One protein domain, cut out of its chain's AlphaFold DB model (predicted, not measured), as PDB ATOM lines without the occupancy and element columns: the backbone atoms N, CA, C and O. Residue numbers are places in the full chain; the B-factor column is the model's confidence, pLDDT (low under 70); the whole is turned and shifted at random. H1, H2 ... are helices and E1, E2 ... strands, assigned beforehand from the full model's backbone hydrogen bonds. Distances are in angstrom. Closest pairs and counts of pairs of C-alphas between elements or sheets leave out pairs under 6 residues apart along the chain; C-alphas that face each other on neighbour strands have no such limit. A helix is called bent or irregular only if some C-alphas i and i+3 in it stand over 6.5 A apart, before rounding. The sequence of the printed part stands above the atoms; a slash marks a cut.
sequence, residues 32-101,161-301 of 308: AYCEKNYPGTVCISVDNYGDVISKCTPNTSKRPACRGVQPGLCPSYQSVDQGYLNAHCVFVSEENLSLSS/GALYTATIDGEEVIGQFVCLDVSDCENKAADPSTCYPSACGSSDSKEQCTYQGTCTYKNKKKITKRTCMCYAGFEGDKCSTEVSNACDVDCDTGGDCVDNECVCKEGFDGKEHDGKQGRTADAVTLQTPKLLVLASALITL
ATOM      1  N   ALA A  32      32.783 -58.103 -18.897       93.25
ATOM      2  CA  ALA A  32      34.038 -58.829 -19.057       93.25
ATOM      3  C   ALA A  32      35.233 -58.048 -18.487       93.25
ATOM      4  O   ALA A  32      36.160 -58.652 -17.950       93.25
ATOM      5  N   TYR A  33      35.211 -56.714 -18.587       91.81
ATOM      6  CA  TYR A  33      36.209 -55.865 -17.942       91.81
ATOM      7  C   TYR A  33      36.114 -55.974 -16.418       91.81
ATOM      8  O   TYR A  33      37.131 -56.173 -15.756       91.81
ATOM      9  N   CYS A  34      34.901 -55.881 -15.877       92.12
ATOM     10  CA  CYS A  34      34.675 -55.967 -14.440       92.12
ATOM     11  C   CYS A  34      35.078 -57.326 -13.881       92.12
ATOM     12  O   CYS A  34      35.907 -57.374 -12.987       92.12
ATOM     13  N   GLU A  35      34.628 -58.423 -14.482       91.00
ATOM     14  CA  GLU A  35      34.976 -59.773 -14.028       91.00
ATOM     15  C   GLU A  35      36.491 -60.039 -14.071       91.00
ATOM     16  O   GLU A  35      37.032 -60.738 -13.217       91.00
ATOM     17  N   LYS A  36      37.198 -59.461 -15.052       90.88
ATOM     18  CA  LYS A  36      38.650 -59.623 -15.190       90.88
ATOM     19  C   LYS A  36      39.440 -58.858 -14.123       90.88
ATOM     20  O   LYS A  36      40.450 -59.375 -13.655       90.88
ATOM     21  N   ASN A  37      39.041 -57.624 -13.814       87.38
ATOM     22  CA  ASN A  37      39.808 -56.736 -12.931       87.38
ATOM     23  C   ASN A  37      39.308 -56.763 -11.476       87.38
ATOM     24  O   ASN A  37      40.096 -56.566 -10.558       87.38
ATOM     25  N   TYR A  38      38.021 -57.047 -11.276       88.06
ATOM     26  CA  TYR A  38      37.320 -57.067  -9.992       88.06
ATOM     27  C   TYR A  38      36.346 -58.267  -9.962       88.06
ATOM     28  O   TYR A  38      35.161 -58.119 -10.272       88.06
ATOM     29  N   PRO A  39      36.821 -59.482  -9.641       89.62
ATOM     30  CA  PRO A  39      36.003 -60.694  -9.697       89.62
ATOM     31  C   PRO A  39      34.705 -60.595  -8.882       89.62
ATOM     32  O   PRO A  39      34.709 -60.122  -7.745       89.62
ATOM     33  N   GLY A  40      33.589 -61.082  -9.437       90.62
ATOM     34  CA  GLY A  40      32.285 -61.019  -8.764       90.62
ATOM     35  C   GLY A  40      31.585 -59.663  -8.886       90.62
ATOM     36  O   GLY A  40      30.726 -59.331  -8.062       90.62
ATOM     37  N   THR A  41      31.933 -58.883  -9.910       92.75
ATOM     38  CA  THR A  41      31.346 -57.570 -10.199       92.75
ATOM     39  C   THR A  41      30.843 -57.507 -11.640       92.75
ATOM     40  O   THR A  41      31.257 -58.277 -12.503       92.75
ATOM     41  N   VAL A  42      29.914 -56.594 -11.911       94.69
ATOM     42  CA  VAL A  42      29.372 -56.346 -13.258       94.69
ATOM     43  C   VAL A  42      29.402 -54.863 -13.573       94.69
ATOM     44  O   VAL A  42      29.425 -54.032 -12.665       94.69
ATOM     45  N   CYS A  43      29.383 -54.525 -14.857       94.19
ATOM     46  CA  CYS A  43      29.383 -53.135 -15.272       94.19
ATOM     47  C   CYS A  43      27.960 -52.576 -15.199       94.19
ATOM     48  O   CYS A  43      27.041 -53.114 -15.828       94.19
ATOM     49  N   ILE A  44      27.779 -51.516 -14.410       93.81
ATOM     50  CA  ILE A  44      26.507 -50.805 -14.270       93.81
ATOM     51  C   ILE A  44      26.696 -49.371 -14.733       93.81
ATOM     52  O   ILE A  44      27.611 -48.687 -14.279       93.81
ATOM     53  N   SER A  45      25.799 -48.935 -15.611       91.50
ATOM     54  CA  SER A  45      25.763 -47.587 -16.164       91.50
ATOM     55  C   SER A  45      24.588 -46.809 -15.584       91.50
ATOM     56  O   SER A  45      23.484 -47.346 -15.475       91.50
ATOM     57  N   VAL A  46      24.827 -45.548 -15.242       91.06
ATOM     58  CA  VAL A  46      23.819 -44.602 -14.760       91.06
ATOM     59  C   VAL A  46      23.906 -43.347 -15.619       91.06
ATOM     60  O   VAL A  46      24.989 -42.794 -15.789       91.06
ATOM     61  N   ASP A  47      22.774 -42.920 -16.173       85.88
ATOM     62  CA  ASP A  47      22.662 -41.613 -16.821       85.88
ATOM     63  C   ASP A  47      22.543 -40.540 -15.735       85.88
ATOM     64  O   ASP A  47      21.651 -40.604 -14.884       85.88
ATOM     65  N   ASN A  48      23.470 -39.589 -15.739       83.25
ATOM     66  CA  ASN A  48      23.439 -38.415 -14.890       83.25
ATOM     67  C   ASN A  48      23.376 -37.172 -15.779       83.25
ATOM     68  O   ASN A  48      24.395 -36.669 -16.240       83.25
ATOM     69  N   TYR A  49      22.161 -36.691 -16.045       79.56
ATOM     70  CA  TYR A  49      21.918 -35.490 -16.854       79.56
ATOM     71  C   TYR A  49      22.572 -35.526 -18.253       79.56
ATOM     72  O   TYR A  49      23.009 -34.495 -18.763       79.56
ATOM     73  N   GLY A  50      22.596 -36.700 -18.895       78.12
ATOM     74  CA  GLY A  50      23.190 -36.911 -20.221       78.12
ATOM     75  C   GLY A  50      24.635 -37.416 -20.205       78.12
ATOM     76  O   GLY A  50      25.121 -37.869 -21.244       78.12
ATOM     77  N   ASP A  51      25.294 -37.413 -19.044       80.44
ATOM     78  CA  ASP A  51      26.600 -38.038 -18.855       80.44
ATOM     79  C   ASP A  51      26.418 -39.464 -18.315       80.44
ATOM     80  O   ASP A  51      25.871 -39.684 -17.234       80.44
ATOM     81  N   VAL A  52      26.867 -40.467 -19.074       85.62
ATOM     82  CA  VAL A  52      26.748 -41.874 -18.668       85.62
ATOM     83  C   VAL A  52      27.968 -42.292 -17.858       85.62
ATOM     84  O   VAL A  52      29.066 -42.459 -18.390       85.62
ATOM     85  N   ILE A  53      27.755 -42.539 -16.570       86.44
ATOM     86  CA  ILE A  53      28.777 -43.007 -15.632       86.44
ATOM     87  C   ILE A  53      28.662 -44.526 -15.529       86.44
ATOM     88  O   ILE A  53      27.615 -45.043 -15.147       86.44
ATOM     89  N   SER A  54      29.729 -45.253 -15.870       89.88
ATOM     90  CA  SER A  54      29.737 -46.723 -15.856       89.88
ATOM     91  C   SER A  54      30.817 -47.268 -14.938       89.88
ATOM     92  O   SER A  54      31.996 -47.085 -15.225       89.88
ATOM     93  N   LYS A  55      30.439 -47.955 -13.857       90.00
ATOM     94  CA  LYS A  55      31.390 -48.486 -12.866       90.00
ATOM     95  C   LYS A  55      31.132 -49.950 -12.538       90.00
ATOM     96  O   LYS A  55      29.992 -50.428 -12.563       90.00
ATOM     97  N   CYS A  56      32.207 -50.663 -12.211       92.00
ATOM     98  CA  CYS A  56      32.091 -52.026 -11.713       92.00
ATOM     99  C   CYS A  56      31.364 -52.024 -10.366       92.00
ATOM    100  O   CYS A  56      31.729 -51.305  -9.442       92.00
ATOM    101  N   THR A  57      30.298 -52.812 -10.277       93.00
ATOM    102  CA  THR A  57      29.400 -52.878  -9.120       93.00
ATOM    103  C   THR A  57      29.343 -54.316  -8.609       93.00
ATOM    104  O   THR A  57      29.294 -55.239  -9.431       93.00
ATOM    105  N   PRO A  58      29.325 -54.551  -7.285       93.38
ATOM    106  CA  PRO A  58      29.303 -55.902  -6.728       93.38
ATOM    107  C   PRO A  58      28.087 -56.685  -7.215       93.38
ATOM    108  O   PRO A  58      26.968 -56.174  -7.198       93.38
ATOM    109  N   ASN A  59      28.303 -57.932  -7.626       94.12
ATOM    110  CA  ASN A  59      27.245 -58.824  -8.083       94.12
ATOM    111  C   ASN A  59      27.401 -60.225  -7.489       94.12
ATOM    112  O   ASN A  59      27.598 -61.222  -8.184       94.12
ATOM    113  N   THR A  60      27.304 -60.289  -6.167       92.19
ATOM    114  CA  THR A  60      27.411 -61.526  -5.391       92.19
ATOM    115  C   THR A  60      26.066 -61.904  -4.774       92.19
ATOM    116  O   THR A  60      25.137 -61.102  -4.718       92.19
ATOM    117  N   SER A  61      25.956 -63.112  -4.218       90.75
ATOM    118  CA  SER A  61      24.744 -63.532  -3.498       90.75
ATOM    119  C   SER A  61      24.419 -62.657  -2.280       90.75
ATOM    120  O   SER A  61      23.255 -62.538  -1.911       90.75
ATOM    121  N   LYS A  62      25.435 -62.061  -1.636       91.31
ATOM    122  CA  LYS A  62      25.260 -61.176  -0.471       91.31
ATOM    123  C   LYS A  62      24.952 -59.740  -0.892       91.31
ATOM    124  O   LYS A  62      24.204 -59.051  -0.207       91.31
ATOM    125  N   ARG A  63      25.551 -59.301  -1.998       92.62
ATOM    126  CA  ARG A  63      25.453 -57.947  -2.544       92.62
ATOM    127  C   ARG A  63      25.229 -58.053  -4.052       92.62
ATOM    128  O   ARG A  63      26.203 -57.995  -4.804       92.62
ATOM    129  N   PRO A  64      23.985 -58.318  -4.486       95.00
ATOM    130  CA  PRO A  64      23.663 -58.409  -5.901       95.00
ATOM    131  C   PRO A  64      23.678 -57.018  -6.535       95.00
ATOM    132  O   PRO A  64      23.325 -56.039  -5.873       95.00
ATOM    133  N   ALA A  65      24.013 -56.934  -7.821       95.62
ATOM    134  CA  ALA A  65      23.898 -55.690  -8.574       95.62
ATOM    135  C   ALA A  65      22.437 -55.446  -8.980       95.62
ATOM    136  O   ALA A  65      21.687 -56.390  -9.246       95.62
ATOM    137  N   CYS A  66      22.031 -54.181  -9.035       96.56
ATOM    138  CA  CYS A  66      20.729 -53.786  -9.559       96.56
ATOM    139  C   CYS A  66      20.746 -53.856 -11.090       96.56
ATOM    140  O   CYS A  66      21.298 -52.971 -11.746       96.56
ATOM    141  N   ARG A  67      20.187 -54.926 -11.664       94.25
ATOM    142  CA  ARG A  67      20.155 -55.113 -13.120       94.25
ATOM    143  C   ARG A  67      19.097 -56.116 -13.567       94.25
ATOM    144  O   ARG A  67      19.026 -57.228 -13.036       94.25
ATOM    145  N   GLY A  68      18.330 -55.769 -14.599       93.25
ATOM    146  CA  GLY A  68      17.367 -56.672 -15.232       93.25
ATOM    147  C   GLY A  68      16.303 -57.133 -14.237       93.25
ATOM    148  O   GLY A  68      15.534 -56.329 -13.726       93.25
ATOM    149  N   VAL A  69      16.284 -58.422 -13.894       93.31
ATOM    150  CA  VAL A  69      15.321 -58.996 -12.929       93.31
ATOM    151  C   VAL A  69      15.767 -58.921 -11.464       93.31
ATOM    152  O   VAL A  69      15.044 -59.384 -10.575       93.31
ATOM    153  N   GLN A  70      16.965 -58.399 -11.203       94.25
ATOM    154  CA  GLN A  70      17.593 -58.417  -9.887       94.25
ATOM    155  C   GLN A  70      17.613 -57.008  -9.273       94.25
ATOM    156  O   GLN A  70      18.317 -56.139  -9.791       94.25
ATOM    157  N   PRO A  71      16.900 -56.762  -8.158       95.50
ATOM    158  CA  PRO A  71      17.132 -55.568  -7.361       95.50
ATOM    159  C   PRO A  71      18.455 -55.705  -6.604       95.50
ATOM    160  O   PRO A  71      18.803 -56.789  -6.131       95.50
ATOM    161  N   GLY A  72      19.190 -54.606  -6.467       95.44
ATOM    162  CA  GLY A  72      20.540 -54.689  -5.934       95.44
ATOM    163  C   GLY A  72      21.183 -53.352  -5.600       95.44
ATOM    164  O   GLY A  72      20.484 -52.358  -5.392       95.44
ATOM    165  N   LEU A  73      22.512 -53.373  -5.533       95.31
ATOM    166  CA  LEU A  73      23.375 -52.208  -5.400       95.31
ATOM    167  C   LEU A  73      23.521 -51.493  -6.743       95.31
ATOM    168  O   LEU A  73      23.541 -52.125  -7.801       95.31
ATOM    169  N   CYS A  74      23.656 -50.181  -6.661       95.00
ATOM    170  CA  CYS A  74      24.095 -49.308  -7.734       95.00
ATOM    171  C   CYS A  74      25.519 -48.826  -7.436       95.00
ATOM    172  O   CYS A  74      25.954 -48.916  -6.286       95.00
ATOM    173  N   PRO A  75      26.263 -48.357  -8.445       89.94
ATOM    174  CA  PRO A  75      27.598 -47.826  -8.220       89.94
ATOM    175  C   PRO A  75      27.544 -46.578  -7.332       89.94
ATOM    176  O   PRO A  75      26.701 -45.702  -7.537       89.94
ATOM    177  N   SER A  76      28.464 -46.488  -6.371       80.38
ATOM    178  CA  SER A  76      28.810 -45.229  -5.714       80.38
ATOM    179  C   SER A  76      29.638 -44.379  -6.672       80.38
ATOM    180  O   SER A  76      30.466 -44.889  -7.435       80.38
ATOM    181  N   TYR A  77      29.421 -43.072  -6.661       75.38
ATOM    182  CA  TYR A  77      30.315 -42.149  -7.341       75.38
ATOM    183  C   TYR A  77      30.345 -40.825  -6.596       75.38
ATOM    184  O   TYR A  77      29.313 -40.182  -6.408       75.38
ATOM    185  N   GLN A  78      31.550 -40.438  -6.197       70.06
ATOM    186  CA  GLN A  78      31.860 -39.112  -5.693       70.06
ATOM    187  C   GLN A  78      32.851 -38.488  -6.661       70.06
ATOM    188  O   GLN A  78      33.817 -39.132  -7.067       70.06
ATOM    189  N   SER A  79      32.621 -37.237  -7.021       64.38
ATOM    190  CA  SER A  79      33.598 -36.416  -7.718       64.38
ATOM    191  C   SER A  79      33.621 -35.037  -7.088       64.38
ATOM    192  O   SER A  79      32.586 -34.493  -6.702       64.38
ATOM    193  N   VAL A  80      34.818 -34.463  -6.993       57.16
ATOM    194  CA  VAL A  80      35.014 -33.098  -6.494       57.16
ATOM    195  C   VAL A  80      34.317 -32.057  -7.376       57.16
ATOM    196  O   VAL A  80      33.893 -31.023  -6.865       57.16
ATOM    197  N   ASP A  81      34.146 -32.356  -8.668       59.75
ATOM    198  CA  ASP A  81      33.575 -31.435  -9.654       59.75
ATOM    199  C   ASP A  81      32.084 -31.698  -9.914       59.75
ATOM    200  O   ASP A  81      31.318 -30.764 -10.145       59.75
ATOM    201  N   GLN A  82      31.664 -32.967  -9.870       61.22
ATOM    202  CA  GLN A  82      30.292 -33.386 -10.200       61.22
ATOM    203  C   GLN A  82      29.438 -33.720  -8.965       61.22
ATOM    204  O   GLN A  82      28.238 -33.959  -9.087       61.22
ATOM    205  N   GLY A  83      30.029 -33.697  -7.769       71.00
ATOM    206  CA  GLY A  83      29.357 -34.059  -6.525       71.00
ATOM    207  C   GLY A  83      29.133 -35.567  -6.383       71.00
ATOM    208  O   GLY A  83      29.812 -36.383  -7.005       71.00
ATOM    209  N   TYR A  84      28.189 -35.934  -5.514       75.69
ATOM    210  CA  TYR A  84      27.821 -37.324  -5.258       75.69
ATOM    211  C   TYR A  84      26.672 -37.757  -6.178       75.69
ATOM    212  O   TYR A  84      25.589 -37.168  -6.139       75.69
ATOM    213  N   LEU A  85      26.867 -38.826  -6.951       80.56
ATOM    214  CA  LEU A  85      25.789 -39.495  -7.680       80.56
ATOM    215  C   LEU A  85      25.053 -40.440  -6.729       80.56
ATOM    216  O   LEU A  85      25.532 -41.535  -6.422       80.56
ATOM    217  N   ASN A  86      23.857 -40.050  -6.288       82.81
ATOM    218  CA  ASN A  86      23.025 -40.921  -5.463       82.81
ATOM    219  C   ASN A  86      22.151 -41.822  -6.342       82.81
ATOM    220  O   ASN A  86      20.947 -41.609  -6.502       82.81
ATOM    221  N   ALA A  87      22.797 -42.818  -6.953       91.38
ATOM    222  CA  ALA A  87      22.119 -43.804  -7.772       91.38
ATOM    223  C   ALA A  87      21.287 -44.771  -6.912       91.38
ATOM    224  O   ALA A  87      21.725 -45.315  -5.892       91.38
ATOM    225  N   HIS A  88      20.065 -45.029  -7.356       93.50
ATOM    226  CA  HIS A  88      19.113 -45.913  -6.710       93.50
ATOM    227  C   HIS A  88      18.618 -46.990  -7.641       93.50
ATOM    228  O   HIS A  88      18.439 -46.772  -8.835       93.50
ATOM    229  N   CYS A  89      18.312 -48.139  -7.051       96.25
ATOM    230  CA  CYS A  89      17.689 -49.218  -7.779       96.25
ATOM    231  C   CYS A  89      16.185 -48.965  -7.851       96.25
ATOM    232  O   CYS A  89      15.488 -48.925  -6.827       96.25
ATOM    233  N   VAL A  90      15.690 -48.767  -9.066       95.50
ATOM    234  CA  VAL A  90      14.297 -48.433  -9.363       95.50
ATOM    235  C   VAL A  90      13.744 -49.485 -10.314       95.50
ATOM    236  O   VAL A  90      14.423 -49.898 -11.250       95.50
ATOM    237  N   PHE A  91      12.516 -49.938 -10.069       95.69
ATOM    238  CA  PHE A  91      11.797 -50.759 -11.035       95.69
ATOM    239  C   PHE A  91      11.150 -49.850 -12.085       95.69
ATOM    240  O   PHE A  91      10.310 -49.012 -11.754       95.69
ATOM    241  N   VAL A  92      11.575 -49.998 -13.335       94.88
ATOM    242  CA  VAL A  92      11.187 -49.174 -14.486       94.88
ATOM    243  C   VAL A  92      10.376 -50.042 -15.440       94.88
ATOM    244  O   VAL A  92      10.827 -51.131 -15.804       94.88
ATOM    245  N   SER A  93       9.189 -49.587 -15.842       94.00
ATOM    246  CA  SER A  93       8.351 -50.311 -16.806       94.00
ATOM    247  C   SER A  93       8.982 -50.315 -18.202       94.00
ATOM    248  O   SER A  93       9.753 -49.423 -18.562       94.00
ATOM    249  N   GLU A  94       8.664 -51.322 -19.012       92.19
ATOM    250  CA  GLU A  94       9.242 -51.505 -20.353       92.19
ATOM    251  C   GLU A  94       9.056 -50.284 -21.274       92.19
ATOM    252  O   GLU A  94       9.951 -49.920 -22.043       92.19
ATOM    253  N   GLU A  95       7.935 -49.578 -21.143       88.56
ATOM    254  CA  GLU A  95       7.670 -48.335 -21.875       88.56
ATOM    255  C   GLU A  95       8.659 -47.208 -21.511       88.56
ATOM    256  O   GLU A  95       9.156 -46.511 -22.397       88.56
ATOM    257  N   ASN A  96       9.047 -47.089 -20.237       88.31
ATOM    258  CA  ASN A  96      10.000 -46.088 -19.752       88.31
ATOM    259  C   ASN A  96      11.458 -46.451 -20.089       88.31
ATOM    260  O   ASN A  96      12.298 -45.568 -20.301       88.31
ATOM    261  N   LEU A  97      11.763 -47.747 -20.233       86.69
ATOM    262  CA  LEU A  97      13.054 -48.217 -20.761       86.69
ATOM    263  C   LEU A  97      13.231 -47.836 -22.239       86.69
ATOM    264  O   LEU A  97      14.309 -47.414 -22.671       86.69
ATOM    265  N   SER A  98      12.153 -47.952 -23.012       70.50
ATOM    266  CA  SER A  98      12.136 -47.683 -24.455       70.50
ATOM    267  C   SER A  98      12.347 -46.198 -24.774       70.50
ATOM    268  O   SER A  98      13.054 -45.845 -25.724       70.50
ATOM    269  N   LEU A  99      11.800 -45.315 -23.935       62.88
ATOM    270  CA  LEU A  99      11.988 -43.865 -24.042       62.88
ATOM    271  C   LEU A  99      13.446 -43.448 -23.789       62.88
ATOM    272  O   LEU A  99      13.950 -42.554 -24.464       62.88
ATOM    273  N   SER A 100      14.150 -44.157 -22.904       55.91
ATOM    274  CA  SER A 100      15.576 -43.922 -22.622       55.91
ATOM    275  C   SER A 100      16.497 -44.419 -23.752       55.91
ATOM    276  O   SER A 100      17.592 -43.900 -23.947       55.91
ATOM    277  N   SER A 101      16.040 -45.387 -24.554       50.22
ATOM    278  CA  SER A 101      16.809 -45.965 -25.671       50.22
ATOM    279  C   SER A 101      16.733 -45.135 -26.962       50.22
ATOM    280  O   SER A 101      17.568 -45.286 -27.851       50.22
ATOM    281  N   GLY A 161      19.315 -57.250 -19.924       81.75
ATOM    282  CA  GLY A 161      18.047 -56.831 -20.532       81.75
ATOM    283  C   GLY A 161      16.863 -57.735 -20.198       81.75
ATOM    284  O   GLY A 161      15.923 -57.830 -20.983       81.75
ATOM    285  N   ALA A 162      16.937 -58.483 -19.103       90.56
ATOM    286  CA  ALA A 162      15.891 -59.414 -18.728       90.56
ATOM    287  C   ALA A 162      14.723 -58.711 -18.041       90.56
ATOM    288  O   ALA A 162      14.927 -57.987 -17.067       90.56
ATOM    289  N   LEU A 163      13.510 -58.972 -18.528       93.00
ATOM    290  CA  LEU A 163      12.282 -58.389 -17.999       93.00
ATOM    291  C   LEU A 163      11.732 -59.205 -16.825       93.00
ATOM    292  O   LEU A 163      11.754 -60.438 -16.822       93.00
ATOM    293  N   TYR A 164      11.218 -58.491 -15.831       93.50
ATOM    294  CA  TYR A 164      10.522 -59.015 -14.668       93.50
ATOM    295  C   TYR A 164       9.078 -58.516 -14.671       93.50
ATOM    296  O   TYR A 164       8.831 -57.327 -14.856       93.50
ATOM    297  N   THR A 165       8.133 -59.423 -14.431       94.00
ATOM    298  CA  THR A 165       6.727 -59.077 -14.204       94.00
ATOM    299  C   THR A 165       6.491 -58.893 -12.711       94.00
ATOM    300  O   THR A 165       6.735 -59.806 -11.915       94.00
ATOM    301  N   ALA A 166       5.998 -57.719 -12.336       92.31
ATOM    302  CA  ALA A 166       5.670 -57.362 -10.968       92.31
ATOM    303  C   ALA A 166       4.221 -56.880 -10.866       92.31
ATOM    304  O   ALA A 166       3.643 -56.430 -11.848       92.31
ATOM    305  N   THR A 167       3.633 -56.957  -9.673       91.56
ATOM    306  CA  THR A 167       2.279 -56.449  -9.424       91.56
ATOM    307  C   THR A 167       2.352 -55.104  -8.705       91.56
ATOM    308  O   THR A 167       2.877 -55.046  -7.588       91.56
ATOM    309  N   ILE A 168       1.816 -54.050  -9.322       90.25
ATOM    310  CA  ILE A 168       1.717 -52.684  -8.779       90.25
ATOM    311  C   ILE A 168       0.237 -52.335  -8.717       90.25
ATOM    312  O   ILE A 168      -0.453 -52.452  -9.720       90.25
ATOM    313  N   ASP A 169      -0.275 -52.008  -7.531       87.25
ATOM    314  CA  ASP A 169      -1.686 -51.644  -7.318       87.25
ATOM    315  C   ASP A 169      -2.732 -52.624  -7.894       87.25
ATOM    316  O   ASP A 169      -3.879 -52.271  -8.151       87.25
ATOM    317  N   GLY A 170      -2.358 -53.902  -8.025       87.19
ATOM    318  CA  GLY A 170      -3.218 -54.963  -8.559       87.19
ATOM    319  C   GLY A 170      -3.085 -55.197 -10.066       87.19
ATOM    320  O   GLY A 170      -3.705 -56.130 -10.572       87.19
ATOM    321  N   GLU A 171      -2.253 -54.422 -10.759       90.75
ATOM    322  CA  GLU A 171      -1.959 -54.566 -12.186       90.75
ATOM    323  C   GLU A 171      -0.593 -55.223 -12.413       90.75
ATOM    324  O   GLU A 171       0.349 -55.031 -11.638       90.75
ATOM    325  N   GLU A 172      -0.480 -56.033 -13.468       92.56
ATOM    326  CA  GLU A 172       0.790 -56.637 -13.870       92.56
ATOM    327  C   GLU A 172       1.591 -55.665 -14.737       92.56
ATOM    328  O   GLU A 172       1.165 -55.283 -15.826       92.56
ATOM    329  N   VAL A 173       2.781 -55.305 -14.263       93.19
ATOM    330  CA  VAL A 173       3.714 -54.410 -14.943       93.19
ATOM    331  C   VAL A 173       4.980 -55.180 -15.296       93.19
ATOM    332  O   VAL A 173       5.609 -55.807 -14.440       93.19
ATOM    333  N   ILE A 174       5.357 -55.131 -16.572       94.12
ATOM    334  CA  ILE A 174       6.584 -55.732 -17.098       94.12
ATOM    335  C   ILE A 174       7.666 -54.652 -17.134       94.12
ATOM    336  O   ILE A 174       7.433 -53.544 -17.618       94.12
ATOM    337  N   GLY A 175       8.850 -54.951 -16.602       94.25
ATOM    338  CA  GLY A 175       9.909 -53.954 -16.470       94.25
ATOM    339  C   GLY A 175      11.255 -54.524 -16.046       94.25
ATOM    340  O   GLY A 175      11.460 -55.738 -16.048       94.25
ATOM    341  N   GLN A 176      12.186 -53.646 -15.684       94.94
ATOM    342  CA  GLN A 176      13.527 -54.006 -15.210       94.94
ATOM    343  C   GLN A 176      13.924 -53.167 -13.998       94.94
ATOM    344  O   GLN A 176      13.482 -52.034 -13.828       94.94
ATOM    345  N   PHE A 177      14.797 -53.721 -13.166       95.50
ATOM    346  CA  PHE A 177      15.523 -52.984 -12.145       95.50
ATOM    347  C   PHE A 177      16.707 -52.267 -12.793       95.50
ATOM    348  O   PHE A 177      17.577 -52.903 -13.396       95.50
ATOM    349  N   VAL A 178      16.718 -50.943 -12.666       94.88
ATOM    350  CA  VAL A 178      17.707 -50.050 -13.274       94.88
ATOM    351  C   VAL A 178      18.246 -49.096 -12.216       94.88
ATOM    352  O   VAL A 178      17.506 -48.642 -11.341       94.88
ATOM    353  N   CYS A 179      19.540 -48.796 -12.302       95.62
ATOM    354  CA  CYS A 179      20.159 -47.741 -11.517       95.62
ATOM    355  C   CYS A 179      19.881 -46.380 -12.145       95.62
ATOM    356  O   CYS A 179      20.279 -46.126 -13.279       95.62
ATOM    357  N   LEU A 180      19.206 -45.514 -11.398       92.31
ATOM    358  CA  LEU A 180      18.873 -44.152 -11.803       92.31
ATOM    359  C   LEU A 180      19.348 -43.177 -10.736       92.31
ATOM    360  O   LEU A 180      19.316 -43.518  -9.554       92.31
ATOM    361  N   ASP A 181      19.726 -41.962 -11.126       89.25
ATOM    362  CA  ASP A 181      19.856 -40.886 -10.147       89.25
ATOM    363  C   ASP A 181      18.528 -40.693  -9.395       89.25
ATOM    364  O   ASP A 181      17.437 -40.848  -9.954       89.25
ATOM    365  N   VAL A 182      18.608 -40.345  -8.112       86.62
ATOM    366  CA  VAL A 182      17.430 -40.119  -7.268       86.62
ATOM    367  C   VAL A 182      16.435 -39.119  -7.874       86.62
ATOM    368  O   VAL A 182      15.232 -39.271  -7.666       86.62
ATOM    369  N   SER A 183      16.900 -38.122  -8.634       85.62
ATOM    370  CA  SER A 183      16.035 -37.118  -9.273       85.62
ATOM    371  C   SER A 183      15.266 -37.632 -10.493       85.62
ATOM    372  O   SER A 183      14.218 -37.088 -10.831       85.62
ATOM    373  N   ASP A 184      15.733 -38.714 -11.107       89.12
ATOM    374  CA  ASP A 184      15.094 -39.331 -12.270       89.12
ATOM    375  C   ASP A 184      13.967 -40.294 -11.886       89.12
ATOM    376  O   ASP A 184      13.180 -40.715 -12.738       89.12
ATOM    377  N   CYS A 185      13.878 -40.656 -10.605       91.06
ATOM    378  CA  CYS A 185      12.962 -41.685 -10.145       91.06
ATOM    379  C   CYS A 185      11.496 -41.345 -10.448       91.06
ATOM    380  O   CYS A 185      10.800 -42.184 -11.013       91.06
ATOM    381  N   GLU A 186      11.027 -40.134 -10.132       90.38
ATOM    382  CA  GLU A 186       9.606 -39.769 -10.303       90.38
ATOM    383  C   GLU A 186       9.135 -39.867 -11.757       90.38
ATOM    384  O   GLU A 186       7.967 -40.150 -12.011       90.38
ATOM    385  N   ASN A 187      10.054 -39.667 -12.704       89.75
ATOM    386  CA  ASN A 187       9.756 -39.645 -14.131       89.75
ATOM    387  C   ASN A 187       9.904 -41.015 -14.804       89.75
ATOM    388  O   ASN A 187       9.385 -41.203 -15.901       89.75
ATOM    389  N   LYS A 188      10.643 -41.950 -14.194       91.94
ATOM    390  CA  LYS A 188      10.994 -43.242 -14.813       91.94
ATOM    391  C   LYS A 188      10.465 -44.455 -14.047       91.94
ATOM    392  O   LYS A 188      10.366 -45.534 -14.624       91.94
ATOM    393  N   ALA A 189      10.163 -44.331 -12.757       93.56
ATOM    394  CA  ALA A 189       9.687 -45.453 -11.958       93.56
ATOM    395  C   ALA A 189       8.318 -45.943 -12.443       93.56
ATOM    396  O   ALA A 189       7.428 -45.151 -12.736       93.56
ATOM    397  N   ALA A 190       8.125 -47.261 -12.434       93.69
ATOM    398  CA  ALA A 190       6.809 -47.862 -12.644       93.69
ATOM    399  C   ALA A 190       5.817 -47.502 -11.518       93.69
ATOM    400  O   ALA A 190       4.614 -47.477 -11.738       93.69
ATOM    401  N   ASP A 191       6.331 -47.221 -10.317       92.38
ATOM    402  CA  ASP A 191       5.566 -46.701  -9.181       92.38
ATOM    403  C   ASP A 191       6.320 -45.520  -8.540       92.38
ATOM    404  O   ASP A 191       7.207 -45.732  -7.692       92.38
ATOM    405  N   PRO A 192       5.981 -44.272  -8.919       91.38
ATOM    406  CA  PRO A 192       6.595 -43.068  -8.363       91.38
ATOM    407  C   PRO A 192       6.419 -42.920  -6.846       91.38
ATOM    408  O   PRO A 192       7.244 -42.277  -6.195       91.38
ATOM    409  N   SER A 193       5.409 -43.559  -6.234       89.94
ATOM    410  CA  SER A 193       5.206 -43.497  -4.777       89.94
ATOM    411  C   SER A 193       6.362 -44.135  -3.992       89.94
ATOM    412  O   SER A 193       6.572 -43.847  -2.811       89.94
ATOM    413  N   THR A 194       7.168 -44.963  -4.661       89.50
ATOM    414  CA  THR A 194       8.329 -45.630  -4.068       89.50
ATOM    415  C   THR A 194       9.609 -44.800  -4.128       89.50
ATOM    416  O   THR A 194      10.629 -45.256  -3.597       89.50
ATOM    417  N   CYS A 195       9.591 -43.608  -4.740       88.94
ATOM    418  CA  CYS A 195      10.794 -42.830  -5.055       88.94
ATOM    419  C   CYS A 195      11.527 -42.242  -3.846       88.94
ATOM    420  O   CYS A 195      12.757 -42.259  -3.816       88.94
ATOM    421  N   TYR A 196      10.795 -41.855  -2.804       86.38
ATOM    422  CA  TYR A 196      11.366 -41.231  -1.610       86.38
ATOM    423  C   TYR A 196      10.874 -41.911  -0.334       86.38
ATOM    424  O   TYR A 196      10.125 -41.331   0.456       86.38
ATOM    425  N   PRO A 197      11.249 -43.181  -0.110       88.00
ATOM    426  CA  PRO A 197      10.813 -43.882   1.075       88.00
ATOM    427  C   PRO A 197      11.538 -43.295   2.288       88.00
ATOM    428  O   PRO A 197      12.769 -43.255   2.342       88.00
ATOM    429  N   SER A 198      10.780 -42.973   3.335       89.50
ATOM    430  CA  SER A 198      11.345 -42.576   4.631       89.50
ATOM    431  C   SER A 198      12.267 -43.642   5.236       89.50
ATOM    432  O   SER A 198      13.028 -43.358   6.156       89.50
ATOM    433  N   ALA A 199      12.239 -44.874   4.710       91.75
ATOM    434  CA  ALA A 199      13.157 -45.961   5.030       91.75
ATOM    435  C   ALA A 199      14.562 -45.792   4.427       91.75
ATOM    436  O   ALA A 199      15.505 -46.317   5.006       91.75
ATOM    437  N   CYS A 200      14.767 -44.964   3.397       92.12
ATOM    438  CA  CYS A 200      16.096 -44.673   2.833       92.12
ATOM    439  C   CYS A 200      16.679 -43.320   3.270       92.12
ATOM    440  O   CYS A 200      17.879 -43.218   3.484       92.12
ATOM    441  N   GLY A 201      15.846 -42.332   3.594       88.00
ATOM    442  CA  GLY A 201      16.303 -41.012   4.039       88.00
ATOM    443  C   GLY A 201      15.122 -40.096   4.338       88.00
ATOM    444  O   GLY A 201      14.000 -40.578   4.478       88.00
ATOM    445  N   SER A 202      15.370 -38.793   4.452       84.75
ATOM    446  CA  SER A 202      14.287 -37.801   4.397       84.75
ATOM    447  C   SER A 202      13.740 -37.716   2.971       84.75
ATOM    448  O   SER A 202      14.508 -37.911   2.031       84.75
ATOM    449  N   SER A 203      12.453 -37.411   2.787       76.88
ATOM    450  CA  SER A 203      11.877 -37.204   1.446       76.88
ATOM    451  C   SER A 203      12.518 -36.035   0.706       76.88
ATOM    452  O   SER A 203      12.645 -36.065  -0.511       76.88
ATOM    453  N   ASP A 204      12.979 -35.039   1.459       77.44
ATOM    454  CA  ASP A 204      13.464 -33.770   0.913       77.44
ATOM    455  C   ASP A 204      14.989 -33.773   0.718       77.44
ATOM    456  O   ASP A 204      15.599 -32.744   0.434       77.44
ATOM    457  N   SER A 205      15.625 -34.927   0.926       79.81
ATOM    458  CA  SER A 205      17.073 -35.084   0.891       79.81
ATOM    459  C   SER A 205      17.489 -36.006  -0.246       79.81
ATOM    460  O   SER A 205      16.959 -37.105  -0.403       79.81
ATOM    461  N   LYS A 206      18.502 -35.592  -1.007       75.00
ATOM    462  CA  LYS A 206      19.187 -36.472  -1.963       75.00
ATOM    463  C   LYS A 206      20.194 -37.402  -1.273       75.00
ATOM    464  O   LYS A 206      20.746 -38.282  -1.919       75.00
ATOM    465  N   GLU A 207      20.395 -37.258   0.036       82.44
ATOM    466  CA  GLU A 207      21.333 -38.033   0.861       82.44
ATOM    467  C   GLU A 207      20.689 -39.330   1.369       82.44
ATOM    468  O   GLU A 207      20.593 -39.618   2.565       82.44
ATOM    469  N   GLN A 208      20.160 -40.120   0.443       88.00
ATOM    470  CA  GLN A 208      19.558 -41.401   0.776       88.00
ATOM    471  C   GLN A 208      20.652 -42.401   1.171       88.00
ATOM    472  O   GLN A 208      21.736 -42.424   0.587       88.00
ATOM    473  N   CYS A 209      20.360 -43.224   2.179       92.25
ATOM    474  CA  CYS A 209      21.269 -44.227   2.737       92.25
ATOM    475  C   CYS A 209      22.616 -43.659   3.204       92.25
ATOM    476  O   CYS A 209      23.621 -44.363   3.171       92.25
ATOM    477  N   THR A 210      22.630 -42.391   3.639       89.12
ATOM    478  CA  THR A 210      23.835 -41.686   4.112       89.12
ATOM    479  C   THR A 210      24.973 -41.723   3.088       89.12
ATOM    480  O   THR A 210      26.129 -41.717   3.474       89.12
ATOM    481  N   TYR A 211      24.654 -41.851   1.795       87.56
ATOM    482  CA  TYR A 211      25.619 -42.104   0.717       87.56
ATOM    483  C   TYR A 211      26.400 -43.430   0.811       87.56
ATOM    484  O   TYR A 211      27.030 -43.841  -0.150       87.56
ATOM    485  N   GLN A 212      26.237 -44.211   1.878       89.56
ATOM    486  CA  GLN A 212      26.949 -45.475   2.089       89.56
ATOM    487  C   GLN A 212      26.134 -46.711   1.665       89.56
ATOM    488  O   GLN A 212      26.311 -47.823   2.178       89.56
ATOM    489  N   GLY A 213      25.199 -46.534   0.735       91.81
ATOM    490  CA  GLY A 213      24.421 -47.636   0.187       91.81
ATOM    491  C   GLY A 213      23.453 -47.219  -0.909       91.81
ATOM    492  O   GLY A 213      23.316 -46.050  -1.258       91.81
ATOM    493  N   THR A 214      22.731 -48.206  -1.426       94.31
ATOM    494  CA  THR A 214      21.713 -48.025  -2.462       94.31
ATOM    495  C   THR A 214      20.320 -48.211  -1.868       94.31
ATOM    496  O   THR A 214      20.038 -49.230  -1.229       94.31
ATOM    497  N   CYS A 215      19.403 -47.273  -2.119       94.81
ATOM    498  CA  CYS A 215      17.983 -47.492  -1.847       94.81
ATOM    499  C   CYS A 215      17.413 -48.478  -2.879       94.81
ATOM    500  O   CYS A 215      17.381 -48.192  -4.078       94.81
ATOM    501  N   THR A 216      17.002 -49.664  -2.426       95.69
ATOM    502  CA  THR A 216      16.658 -50.800  -3.297       95.69
ATOM    503  C   THR A 216      15.559 -51.683  -2.700       95.69
ATOM    504  O   THR A 216      15.098 -51.463  -1.578       95.69
ATOM    505  N   TYR A 217      15.114 -52.698  -3.437       93.38
ATOM    506  CA  TYR A 217      14.047 -53.609  -3.021       93.38
ATOM    507  C   TYR A 217      14.622 -54.862  -2.351       93.38
ATOM    508  O   TYR A 217      15.323 -55.649  -2.978       93.38
ATOM    509  N   LYS A 218      14.254 -55.116  -1.088       86.25
ATOM    510  CA  LYS A 218      14.642 -56.358  -0.380       86.25
ATOM    511  C   LYS A 218      13.985 -57.614  -0.953       86.25
ATOM    512  O   LYS A 218      14.479 -58.720  -0.755       86.25
ATOM    513  N   ASN A 219      12.834 -57.468  -1.605       84.06
ATOM    514  CA  ASN A 219      12.094 -58.585  -2.165       84.06
ATOM    515  C   ASN A 219      11.490 -58.169  -3.502       84.06
ATOM    516  O   ASN A 219      10.592 -57.332  -3.533       84.06
ATOM    517  N   LYS A 220      11.928 -58.814  -4.587       84.56
ATOM    518  CA  LYS A 220      11.384 -58.586  -5.931       84.56
ATOM    519  C   LYS A 220       9.866 -58.796  -6.028       84.56
ATOM    520  O   LYS A 220       9.227 -58.146  -6.831       84.56
ATOM    521  N   LYS A 221       9.260 -59.613  -5.155       83.31
ATOM    522  CA  LYS A 221       7.794 -59.797  -5.085       83.31
ATOM    523  C   LYS A 221       7.054 -58.634  -4.414       83.31
ATOM    524  O   LYS A 221       5.831 -58.605  -4.433       83.31
ATOM    525  N   LYS A 222       7.769 -57.726  -3.743       84.12
ATOM    526  CA  LYS A 222       7.200 -56.591  -3.010       84.12
ATOM    527  C   LYS A 222       7.890 -55.301  -3.434       84.12
ATOM    528  O   LYS A 222       8.633 -54.692  -2.666       84.12
ATOM    529  N   ILE A 223       7.597 -54.886  -4.660       85.06
ATOM    530  CA  ILE A 223       8.155 -53.673  -5.264       85.06
ATOM    531  C   ILE A 223       7.555 -52.366  -4.727       85.06
ATOM    532  O   ILE A 223       7.922 -51.301  -5.182       85.06
ATOM    533  N   THR A 224       6.693 -52.413  -3.711       84.50
ATOM    534  CA  THR A 224       6.122 -51.213  -3.069       84.50
ATOM    535  C   THR A 224       6.956 -50.688  -1.898       84.50
ATOM    536  O   THR A 224       6.594 -49.704  -1.258       84.50
ATOM    537  N   LYS A 225       8.055 -51.367  -1.533       88.94
ATOM    538  CA  LYS A 225       8.894 -50.971  -0.390       88.94
ATOM    539  C   LYS A 225      10.376 -51.081  -0.714       88.94
ATOM    540  O   LYS A 225      10.896 -52.187  -0.871       88.94
ATOM    541  N   ARG A 226      11.054 -49.935  -0.706       93.06
ATOM    542  CA  ARG A 226      12.512 -49.848  -0.782       93.06
ATOM    543  C   ARG A 226      13.133 -49.548   0.578       93.06
ATOM    544  O   ARG A 226      12.526 -48.897   1.427       93.06
ATOM    545  N   THR A 227      14.333 -50.066   0.782       94.88
ATOM    546  CA  THR A 227      15.165 -49.888   1.977       94.88
ATOM    547  C   THR A 227      16.626 -49.827   1.554       94.88
ATOM    548  O   THR A 227      16.963 -50.289   0.464       94.88
ATOM    549  N   CYS A 228      17.502 -49.341   2.424       95.56
ATOM    550  CA  CYS A 228      18.924 -49.343   2.126       95.56
ATOM    551  C   CYS A 228      19.497 -50.762   2.063       95.56
ATOM    552  O   CYS A 228      19.203 -51.613   2.911       95.56
ATOM    553  N   MET A 229      20.334 -50.992   1.056       95.44
ATOM    554  CA  MET A 229      21.339 -52.043   1.052       95.44
ATOM    555  C   MET A 229      22.705 -51.367   1.098       95.44
ATOM    556  O   MET A 229      23.027 -50.569   0.221       95.44
ATOM    557  N   CYS A 230      23.464 -51.647   2.152       94.31
ATOM    558  CA  CYS A 230      24.716 -50.956   2.432       94.31
ATOM    559  C   CYS A 230      25.869 -51.507   1.604       94.31
ATOM    560  O   CYS A 230      25.906 -52.704   1.287       94.31
ATOM    561  N   TYR A 231      26.813 -50.627   1.283       92.44
ATOM    562  CA  TYR A 231      28.101 -51.036   0.743       92.44
ATOM    563  C   TYR A 231      28.899 -51.818   1.793       92.44
ATOM    564  O   TYR A 231      28.571 -51.821   2.986       92.44
ATOM    565  N   ALA A 232      29.926 -52.544   1.346       91.19
ATOM    566  CA  ALA A 232      30.855 -53.184   2.268       91.19
ATOM    567  C   ALA A 232      31.419 -52.144   3.255       91.19
ATOM    568  O   ALA A 232      31.603 -50.987   2.896       91.19
ATOM    569  N   GLY A 233      31.597 -52.546   4.514       90.06
ATOM    570  CA  GLY A 233      32.062 -51.645   5.568       90.06
ATOM    571  C   GLY A 233      30.978 -50.872   6.314       90.06
ATOM    572  O   GLY A 233      31.268 -50.355   7.391       90.06
ATOM    573  N   PHE A 234      29.729 -50.874   5.838       92.25
ATOM    574  CA  PHE A 234      28.638 -50.103   6.441       92.25
ATOM    575  C   PHE A 234      27.440 -50.967   6.843       92.25
ATOM    576  O   PHE A 234      27.075 -51.935   6.174       92.25
ATOM    577  N   GLU A 235      26.796 -50.586   7.945       93.81
ATOM    578  CA  GLU A 235      25.624 -51.247   8.513       93.81
ATOM    579  C   GLU A 235      24.598 -50.244   9.076       93.81
ATOM    580  O   GLU A 235      24.803 -49.027   9.143       93.81
ATOM    581  N   GLY A 236      23.454 -50.789   9.493       94.06
ATOM    582  CA  GLY A 236      22.296 -50.050   9.986       94.06
ATOM    583  C   GLY A 236      21.249 -49.808   8.900       94.06
ATOM    584  O   GLY A 236      21.513 -49.935   7.707       94.06
ATOM    585  N   ASP A 237      20.040 -49.423   9.312       92.94
ATOM    586  CA  ASP A 237      18.900 -49.240   8.396       92.94
ATOM    587  C   ASP A 237      19.132 -48.152   7.334       92.94
ATOM    588  O   ASP A 237      18.470 -48.141   6.297       92.94
ATOM    589  N   LYS A 238      20.074 -47.243   7.610       92.75
ATOM    590  CA  LYS A 238      20.470 -46.103   6.773       92.75
ATOM    591  C   LYS A 238      21.935 -46.137   6.354       92.75
ATOM    592  O   LYS A 238      22.415 -45.134   5.841       92.75
ATOM    593  N   CYS A 239      22.643 -47.235   6.623       93.38
ATOM    594  CA  CYS A 239      24.077 -47.378   6.346       93.38
ATOM    595  C   CYS A 239      24.966 -46.324   7.028       93.38
ATOM    596  O   CYS A 239      26.070 -46.050   6.587       93.38
ATOM    597  N   SER A 240      24.489 -45.727   8.121       91.19
ATOM    598  CA  SER A 240      25.186 -44.645   8.822       91.19
ATOM    599  C   SER A 240      26.239 -45.139   9.816       91.19
ATOM    600  O   SER A 240      26.889 -44.325  10.467       91.19
ATOM    601  N   THR A 241      26.347 -46.456  10.025       91.56
ATOM    602  CA  THR A 241      27.318 -47.043  10.953       91.56
ATOM    603  C   THR A 241      28.421 -47.707  10.158       91.56
ATOM    604  O   THR A 241      28.188 -48.724   9.513       91.56
ATOM    605  N   GLU A 242      29.623 -47.162  10.239       87.44
ATOM    606  CA  GLU A 242      30.817 -47.829   9.742       87.44
ATOM    607  C   GLU A 242      31.242 -48.945  10.706       87.44
ATOM    608  O   GLU A 242      31.289 -48.757  11.928       87.44
ATOM    609  N   VAL A 243      31.507 -50.131  10.165       89.69
ATOM    610  CA  VAL A 243      31.855 -51.337  10.931       89.69
ATOM    611  C   VAL A 243      33.200 -51.939  10.530       89.69
ATOM    612  O   VAL A 243      33.763 -52.711  11.307       89.69
ATOM    613  N   SER A 244      33.725 -51.593   9.350       88.44
ATOM    614  CA  SER A 244      35.049 -52.014   8.870       88.44
ATOM    615  C   SER A 244      35.486 -51.196   7.655       88.44
ATOM    616  O   SER A 244      34.635 -50.744   6.901       88.44
ATOM    617  N   ASN A 245      36.784 -51.175   7.360       82.75
ATOM    618  CA  ASN A 245      37.369 -50.636   6.123       82.75
ATOM    619  C   ASN A 245      37.174 -51.556   4.897       82.75
ATOM    620  O   ASN A 245      37.972 -51.528   3.967       82.75
ATOM    621  N   ALA A 246      36.164 -52.427   4.915       88.88
ATOM    622  CA  ALA A 246      35.949 -53.395   3.852       88.88
ATOM    623  C   ALA A 246      35.351 -52.708   2.624       88.88
ATOM    624  O   ALA A 246      34.426 -51.914   2.754       88.88
ATOM    625  N   CYS A 247      35.804 -53.091   1.440       88.50
ATOM    626  CA  CYS A 247      35.285 -52.619   0.164       88.50
ATOM    627  C   CYS A 247      35.073 -53.786  -0.784       88.50
ATOM    628  O   CYS A 247      35.631 -54.866  -0.606       88.50
ATOM    629  N   ASP A 248      34.244 -53.566  -1.798       84.75
ATOM    630  CA  ASP A 248      34.087 -54.539  -2.877       84.75
ATOM    631  C   ASP A 248      34.819 -54.124  -4.145       84.75
ATOM    632  O   ASP A 248      35.410 -54.953  -4.828       84.75
ATOM    633  N   VAL A 249      34.726 -52.839  -4.481       79.38
ATOM    634  CA  VAL A 249      35.285 -52.282  -5.713       79.38
ATOM    635  C   VAL A 249      35.806 -50.887  -5.454       79.38
ATOM    636  O   VAL A 249      36.929 -50.591  -5.818       79.38
ATOM    637  N   ASP A 250      35.003 -50.045  -4.811       80.31
ATOM    638  CA  ASP A 250      35.276 -48.622  -4.686       80.31
ATOM    639  C   ASP A 250      35.462 -48.207  -3.222       80.31
ATOM    640  O   ASP A 250      34.834 -48.778  -2.325       80.31
ATOM    641  N   CYS A 251      36.329 -47.216  -3.022       80.19
ATOM    642  CA  CYS A 251      36.647 -46.557  -1.752       80.19
ATOM    643  C   CYS A 251      36.515 -45.032  -1.867       80.19
ATOM    644  O   CYS A 251      37.180 -44.286  -1.144       80.19
ATOM    645  N   ASP A 252      35.670 -44.593  -2.804       74.56
ATOM    646  CA  ASP A 252      35.437 -43.205  -3.172       74.56
ATOM    647  C   ASP A 252      36.732 -42.490  -3.607       74.56
ATOM    648  O   ASP A 252      37.768 -43.100  -3.876       74.56
ATOM    649  N   THR A 253      36.700 -41.162  -3.724       70.81
ATOM    650  CA  THR A 253      37.849 -40.373  -4.205       70.81
ATOM    651  C   THR A 253      39.079 -40.450  -3.299       70.81
ATOM    652  O   THR A 253      40.181 -40.142  -3.751       70.81
ATOM    653  N   GLY A 254      38.908 -40.845  -2.035       70.94
ATOM    654  CA  GLY A 254      39.961 -40.829  -1.020       70.94
ATOM    655  C   GLY A 254      40.798 -42.104  -0.917       70.94
ATOM    656  O   GLY A 254      41.786 -42.121  -0.180       70.94
ATOM    657  N   GLY A 255      40.457 -43.170  -1.641       78.00
ATOM    658  CA  GLY A 255      41.165 -44.438  -1.514       78.00
ATOM    659  C   GLY A 255      41.090 -45.330  -2.740       78.00
ATOM    660  O   GLY A 255      40.437 -45.013  -3.730       78.00
ATOM    661  N   ASP A 256      41.790 -46.454  -2.647       83.56
ATOM    662  CA  ASP A 256      41.698 -47.567  -3.577       83.56
ATOM    663  C   ASP A 256      41.300 -48.834  -2.810       83.56
ATOM    664  O   ASP A 256      41.792 -49.097  -1.710       83.56
ATOM    665  N   CYS A 257      40.410 -49.634  -3.391       85.94
ATOM    666  CA  CYS A 257      40.067 -50.947  -2.864       85.94
ATOM    667  C   CYS A 257      41.140 -51.971  -3.251       85.94
ATOM    668  O   CYS A 257      41.270 -52.326  -4.427       85.94
ATOM    669  N   VAL A 258      41.898 -52.460  -2.269       85.81
ATOM    670  CA  VAL A 258      42.959 -53.462  -2.442       85.81
ATOM    671  C   VAL A 258      42.663 -54.642  -1.526       85.81
ATOM    672  O   VAL A 258      42.457 -54.468  -0.332       85.81
ATOM    673  N   ASP A 259      42.598 -55.852  -2.082       85.88
ATOM    674  CA  ASP A 259      42.301 -57.080  -1.327       85.88
ATOM    675  C   ASP A 259      41.004 -57.020  -0.484       85.88
ATOM    676  O   ASP A 259      40.875 -57.698   0.534       85.88
ATOM    677  N   ASN A 260      39.990 -56.291  -0.971       86.88
ATOM    678  CA  ASN A 260      38.711 -56.009  -0.291       86.88
ATOM    679  C   ASN A 260      38.828 -55.096   0.937       86.88
ATOM    680  O   ASN A 260      37.919 -55.054   1.770       86.88
ATOM    681  N   GLU A 261      39.919 -54.347   1.042       86.69
ATOM    682  CA  GLU A 261      40.123 -53.329   2.060       86.69
ATOM    683  C   GLU A 261      40.434 -51.979   1.416       86.69
ATOM    684  O   GLU A 261      41.213 -51.872   0.469       86.69
ATOM    685  N   CYS A 262      39.807 -50.926   1.929       85.88
ATOM    686  CA  CYS A 262      40.095 -49.577   1.486       85.88
ATOM    687  C   CYS A 262      41.451 -49.121   2.005       85.88
ATOM    688  O   CYS A 262      41.700 -49.101   3.213       85.88
ATOM    689  N   VAL A 263      42.297 -48.695   1.071       84.69
ATOM    690  CA  VAL A 263      43.601 -48.093   1.326       84.69
ATOM    691  C   VAL A 263      43.536 -46.627   0.916       84.69
ATOM    692  O   VAL A 263      43.247 -46.318  -0.236       84.69
ATOM    693  N   CYS A 264      43.791 -45.711   1.852       81.56
ATOM    694  CA  CYS A 264      43.797 -44.280   1.557       81.56
ATOM    695  C   CYS A 264      44.897 -43.908   0.560       81.56
ATOM    696  O   CYS A 264      46.038 -44.364   0.678       81.56
ATOM    697  N   LYS A 265      44.577 -42.983  -0.344       79.06
ATOM    698  CA  LYS A 265      45.576 -42.259  -1.139       79.06
ATOM    699  C   LYS A 265      46.359 -41.296  -0.242       79.06
ATOM    700  O   LYS A 265      45.868 -40.879   0.810       79.06
ATOM    701  N   GLU A 266      47.572 -40.920  -0.654       77.44
ATOM    702  CA  GLU A 266      48.312 -39.846   0.029       77.44
ATOM    703  C   GLU A 266      47.448 -38.582   0.128       77.44
ATOM    704  O   GLU A 266      46.768 -38.205  -0.826       77.44
ATOM    705  N   GLY A 267      47.455 -37.937   1.297       72.44
ATOM    706  CA  GLY A 267      46.593 -36.784   1.584       72.44
ATOM    707  C   GLY A 267      45.200 -37.132   2.120       72.44
ATOM    708  O   GLY A 267      44.539 -36.252   2.673       72.44
ATOM    709  N   PHE A 268      44.776 -38.398   2.027       69.12
ATOM    710  CA  PHE A 268      43.474 -38.897   2.490       69.12
ATOM    711  C   PHE A 268      43.593 -39.900   3.647       69.12
ATOM    712  O   PHE A 268      42.617 -40.514   4.055       69.12
ATOM    713  N   ASP A 269      44.774 -40.094   4.222       71.69
ATOM    714  CA  ASP A 269      44.986 -40.976   5.380       71.69
ATOM    715  C   ASP A 269      44.835 -40.244   6.730       71.69
ATOM    716  O   ASP A 269      45.167 -40.779   7.791       71.69
ATOM    717  N   GLY A 270      44.357 -38.995   6.695       66.44
ATOM    718  CA  GLY A 270      44.212 -38.126   7.860       66.44
ATOM    719  C   GLY A 270      45.532 -37.560   8.394       66.44
ATOM    720  O   GLY A 270      45.509 -36.852   9.409       66.44
ATOM    721  N   LYS A 271      46.670 -37.838   7.740       70.50
ATOM    722  CA  LYS A 271      47.959 -37.209   8.049       70.50
ATOM    723  C   LYS A 271      48.117 -35.890   7.293       70.50
ATOM    724  O   LYS A 271      47.406 -35.594   6.336       70.50
ATOM    725  N   GLU A 272      49.036 -35.061   7.776       65.75
ATOM    726  CA  GLU A 272      49.393 -33.809   7.116       65.75
ATOM    727  C   GLU A 272      50.235 -34.102   5.867       65.75
ATOM    728  O   GLU A 272      51.286 -34.737   5.955       65.75
ATOM    729  N   HIS A 273      49.779 -33.609   4.720       65.88
ATOM    730  CA  HIS A 273      50.491 -33.633   3.447       65.88
ATOM    731  C   HIS A 273      50.596 -32.197   2.920       65.88
ATOM    732  O   HIS A 273      49.588 -31.506   2.766       65.88
ATOM    733  N   ASP A 274      51.821 -31.717   2.691       68.88
ATOM    734  CA  ASP A 274      52.115 -30.362   2.190       68.88
ATOM    735  C   ASP A 274      51.398 -29.220   2.943       68.88
ATOM    736  O   ASP A 274      50.881 -28.270   2.348       68.88
ATOM    737  N   GLY A 275      51.349 -29.299   4.278       63.44
ATOM    738  CA  GLY A 275      50.721 -28.272   5.120       63.44
ATOM    739  C   GLY A 275      49.188 -28.306   5.129       63.44
ATOM    740  O   GLY A 275      48.552 -27.379   5.635       63.44
ATOM    741  N   LYS A 276      48.582 -29.343   4.540       50.28
ATOM    742  CA  LYS A 276      47.135 -29.573   4.506       50.28
ATOM    743  C   LYS A 276      46.824 -30.917   5.154       50.28
ATOM    744  O   LYS A 276      47.507 -31.905   4.923       50.28
ATOM    745  N   GLN A 277      45.768 -30.958   5.951       50.50
ATOM    746  CA  GLN A 277      45.247 -32.188   6.537       50.50
ATOM    747  C   GLN A 277      43.820 -32.375   6.021       50.50
ATOM    748  O   GLN A 277      42.994 -31.471   6.179       50.50
ATOM    749  N   GLY A 278      43.538 -33.510   5.374       50.47
ATOM    750  CA  GLY A 278      42.170 -33.877   4.997       50.47
ATOM    751  C   GLY A 278      41.269 -33.933   6.236       50.47
ATOM    752  O   GLY A 278      41.746 -34.241   7.335       50.47
ATOM    753  N   ARG A 279      39.973 -33.604   6.111       45.53
ATOM    754  CA  ARG A 279      39.058 -33.785   7.251       45.53
ATOM    755  C   ARG A 279      39.000 -35.270   7.580       45.53
ATOM    756  O   ARG A 279      39.001 -36.109   6.690       45.53
ATOM    757  N   THR A 280      38.858 -35.603   8.857       44.19
ATOM    758  CA  THR A 280      38.714 -36.994   9.321       44.19
ATOM    759  C   THR A 280      37.517 -37.739   8.713       44.19
ATOM    760  O   THR A 280      37.441 -38.944   8.882       44.19
ATOM    761  N   ALA A 281      36.590 -37.032   8.052       43.75
ATOM    762  CA  ALA A 281      35.458 -37.590   7.308       43.75
ATOM    763  C   ALA A 281      35.764 -37.887   5.822       43.75
ATOM    764  O   ALA A 281      35.019 -38.635   5.207       43.75
ATOM    765  N   ASP A 282      36.832 -37.302   5.263       42.97
ATOM    766  CA  ASP A 282      37.302 -37.536   3.885       42.97
ATOM    767  C   ASP A 282      38.425 -38.583   3.841       42.97
ATOM    768  O   ASP A 282      38.812 -39.064   2.777       42.97
ATOM    769  N   ALA A 283      38.977 -38.926   5.007       43.88
ATOM    770  CA  ALA A 283      39.761 -40.132   5.138       43.88
ATOM    771  C   ALA A 283      38.816 -41.327   5.053       43.88
ATOM    772  O   ALA A 283      37.779 -41.296   5.712       43.88
ATOM    773  N   VAL A 284      39.180 -42.379   4.303       46.22
ATOM    774  CA  VAL A 284      38.590 -43.713   4.514       46.22
ATOM    775  C   VAL A 284      38.660 -43.928   6.017       46.22
ATOM    776  O   VAL A 284      39.773 -43.973   6.556       46.22
ATOM    777  N   THR A 285      37.529 -43.895   6.722       42.34
ATOM    778  CA  THR A 285      37.592 -43.686   8.162       42.34
ATOM    779  C   THR A 285      38.285 -44.891   8.782       42.34
ATOM    780  O   THR A 285      37.731 -45.961   8.991       42.34
ATOM    781  N   LEU A 286      39.545 -44.719   9.163       36.66
ATOM    782  CA  LEU A 286      40.212 -45.592  10.111       36.66
ATOM    783  C   LEU A 286      39.604 -45.313  11.487       36.66
ATOM    784  O   LEU A 286      40.289 -44.865  12.407       36.66
ATOM    785  N   GLN A 287      38.309 -45.579  11.669       36.03
ATOM    786  CA  GLN A 287      37.773 -45.759  13.004       36.03
ATOM    787  C   GLN A 287      38.106 -47.178  13.440       36.03
ATOM    788  O   GLN A 287      37.334 -48.128  13.343       36.03
ATOM    789  N   THR A 288      39.357 -47.267  13.896       37.16
ATOM    790  CA  THR A 288      39.940 -48.280  14.768       37.16
ATOM    791  C   THR A 288      38.889 -49.130  15.486       37.16
ATOM    792  O   THR A 288      37.958 -48.563  16.075       37.16
ATOM    793  N   PRO A 289      39.053 -50.465  15.543       38.25
ATOM    794  CA  PRO A 289      38.102 -51.324  16.226       38.25
ATOM    795  C   PRO A 289      37.905 -50.838  17.663       38.25
ATOM    796  O   PRO A 289      38.851 -50.411  18.329       38.25
ATOM    797  N   LYS A 290      36.665 -50.968  18.142       37.25
ATOM    798  CA  LYS A 290      36.130 -50.777  19.508       37.25
ATOM    799  C   LYS A 290      36.976 -51.317  20.686       37.25
ATOM    800  O   LYS A 290      36.524 -51.284  21.826       37.25
ATOM    801  N   LEU A 291      38.189 -51.808  20.456       37.69
ATOM    802  CA  LEU A 291      39.094 -52.384  21.439       37.69
ATOM    803  C   LEU A 291      39.768 -51.342  22.350       37.69
ATOM    804  O   LEU A 291      40.123 -51.681  23.478       37.69
ATOM    805  N   LEU A 292      39.904 -50.076  21.931       38.47
ATOM    806  CA  LEU A 292      40.605 -49.070  22.747       38.47
ATOM    807  C   LEU A 292      39.742 -48.456  23.868       38.47
ATOM    808  O   LEU A 292      40.285 -47.962  24.852       38.47
ATOM    809  N   VAL A 293      38.409 -48.532  23.779       40.44
ATOM    810  CA  VAL A 293      37.512 -48.021  24.840       40.44
ATOM    811  C   VAL A 293      37.410 -49.003  26.019       40.44
ATOM    812  O   VAL A 293      37.158 -48.602  27.153       40.44
ATOM    813  N   LEU A 294      37.682 -50.292  25.791       38.25
ATOM    814  CA  LEU A 294      37.735 -51.291  26.864       38.25
ATOM    815  C   LEU A 294      39.058 -51.247  27.644       38.25
ATOM    816  O   LEU A 294      39.067 -51.557  28.836       38.25
ATOM    817  N   ALA A 295      40.156 -50.803  27.024       39.59
ATOM    818  CA  ALA A 295      41.449 -50.684  27.700       39.59
ATOM    819  C   ALA A 295      41.454 -49.581  28.779       39.59
ATOM    820  O   ALA A 295      42.032 -49.764  29.849       39.59
ATOM    821  N   SER A 296      40.747 -48.469  28.562       42.62
ATOM    822  CA  SER A 296      40.628 -47.375  29.540       42.62
ATOM    823  C   SER A 296      39.649 -47.678  30.687       42.62
ATOM    824  O   SER A 296      39.850 -47.208  31.810       42.62
ATOM    825  N   ALA A 297      38.649 -48.538  30.462       42.84
ATOM    826  CA  ALA A 297      37.772 -49.031  31.529       42.84
ATOM    827  C   ALA A 297      38.467 -50.069  32.437       42.84
ATOM    828  O   ALA A 297      38.270 -50.057  33.653       42.84
ATOM    829  N   LEU A 298      39.335 -50.923  31.878       45.78
ATOM    830  CA  LEU A 298      40.099 -51.915  32.648       45.78
ATOM    831  C   LEU A 298      41.230 -51.295  33.482       45.78
ATOM    832  O   LEU A 298      41.455 -51.733  34.609       45.78
ATOM    833  N   ILE A 299      41.891 -50.237  32.999       46.72
ATOM    834  CA  ILE A 299      42.941 -49.541  33.769       46.72
ATOM    835  C   ILE A 299      42.359 -48.828  35.003       46.72
ATOM    836  O   ILE A 299      43.005 -48.779  36.051       46.72
ATOM    837  N   THR A 300      41.109 -48.360  34.935       46.97
ATOM    838  CA  THR A 300      40.450 -47.706  36.079       46.97
ATOM    839  C   THR A 300      40.054 -48.711  37.173       46.97
ATOM    840  O   THR A 300      40.147 -48.392  38.356       46.97
ATOM    841  N   LEU A 301      39.697 -49.953  36.816       46.22
ATOM    842  CA  LEU A 301      39.276 -50.979  37.784       46.22
ATOM    843  C   LEU A 301      40.447 -51.622  38.558       46.22
ATOM    844  O   LEU A 301      40.263 -52.133  39.667       46.22
TER     845      LEU A 301
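Overview. This is residues 32 to 101 and 161 to 301 of the 308 residues of the protein "Putative GPI-anchored serine rich tenascin-like glycoprotein" of Phytophthora palmivora var. palmivora (UniProt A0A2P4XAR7). A strongly twisted three-stranded sheet, E5, E7 and E6, makes one end of an elongated body; two hairpins pack on it, the long E1 and E2 at the E7 end near Leu 180 and E8 and E9 through E8 on E5. At the other end of the body lies a small separate hairpin, E10 and E11, and a tail beyond it ends in H5, which sticks out. The printed part has 211 residues, under half of them in named elements, with five named helices and eleven named strands in the order H1 E1 E2 E3 E4 E5 H2 E6 E7 H3 H4 E8 E9 E10 E11 H5. The class is mixed, and the sheets, one of three strands and four of two, are antiparallel. The whole is compact, with a radius of gyration of the C-alphas of 18.8 A, and spans 64 by 40 by 33 A.

Along the chain. H1, residues 32 to 37, begins at C-alpha 32 (34.038, -58.829, -19.057). E1, residues 41 to 48, 21.2 A, and E2, 51 to 58, 21.8 A, follow. Then come E3, 77 to 79, E4, 83 to 85, E5, 87 to 93, 17.7 A, and H2, 94 to 101. After the cut come E6, 164 to 168, E7, 171 to 181, 25.8 A, H3, 182 to 188, H4, 208 to 211, E8, 213 to 217, and E9, 226 to 230. E10, 255 to 258, E11, 261 to 264, and H5, 291 to 301, 16.4 A, close the list; C-alpha 301 is at (39.276, -50.979, 37.784).

Arrangement. E7 bends by 69 degrees at residue 178 and pairs with E6 over 171 to 175, with N 166 and O 173 at 2.9 A, and with E5 over 175 to 181, with N 90 and O 178 at 2.9 A. H2 and H3 are on the same face of this sheet. H3 is irregular, with C-alphas 183 and 186 7.0 A apart. E5 and E8 touch, closest at the C-alphas of Cys 89 and Thr 216, 4.9 A. In the hairpin E8 and E9, N 214 and O 229 are 2.9 A apart; H4 touches E9, closest at the C-alphas of Cys 209 and Cys 228, 5.7 A. E1 and E7 touch, closest at the C-alphas of Val 46 and Leu 180, 5.8 A. In the hairpin E1 and E2, N 46 and O 53 are 2.8 A apart. H1 touches E1, closest at the C-alphas of Cys 34 and Val 42, 5.4 A. E4, in a hairpin with E3 where N 85 and O 77 are 2.8 A apart, runs on into E5 at 39 degrees. The hairpin E10 and E11, with N 256 and O 263 at 2.8 A, is apart from E8, for instance. Every O i to N i+4 pair is within hydrogen-bond range in H1 and H2; H3 has 1 of 3, with 2 of 4 O i to N i+3 pairs, H5 has 3 of 7, with 2 of 8, and H4 is too short for an i+4 pair.

Size, cuts and confidence. The C-alphas of Ser 98 and Leu 301, the two farthest apart, are 68.0 A apart. Residues 102 to 160 are not printed, and C-alphas 101 and 161 are 12.1 A apart across this cut. The links E2 to E3, H3 to H4, E9 to E10 and E11 to H5 are long. Residues 291 to 301 stand free. Mean pLDDT of the printed part is 81.2; it is under 70 at 39 residues, among them 272 to 301.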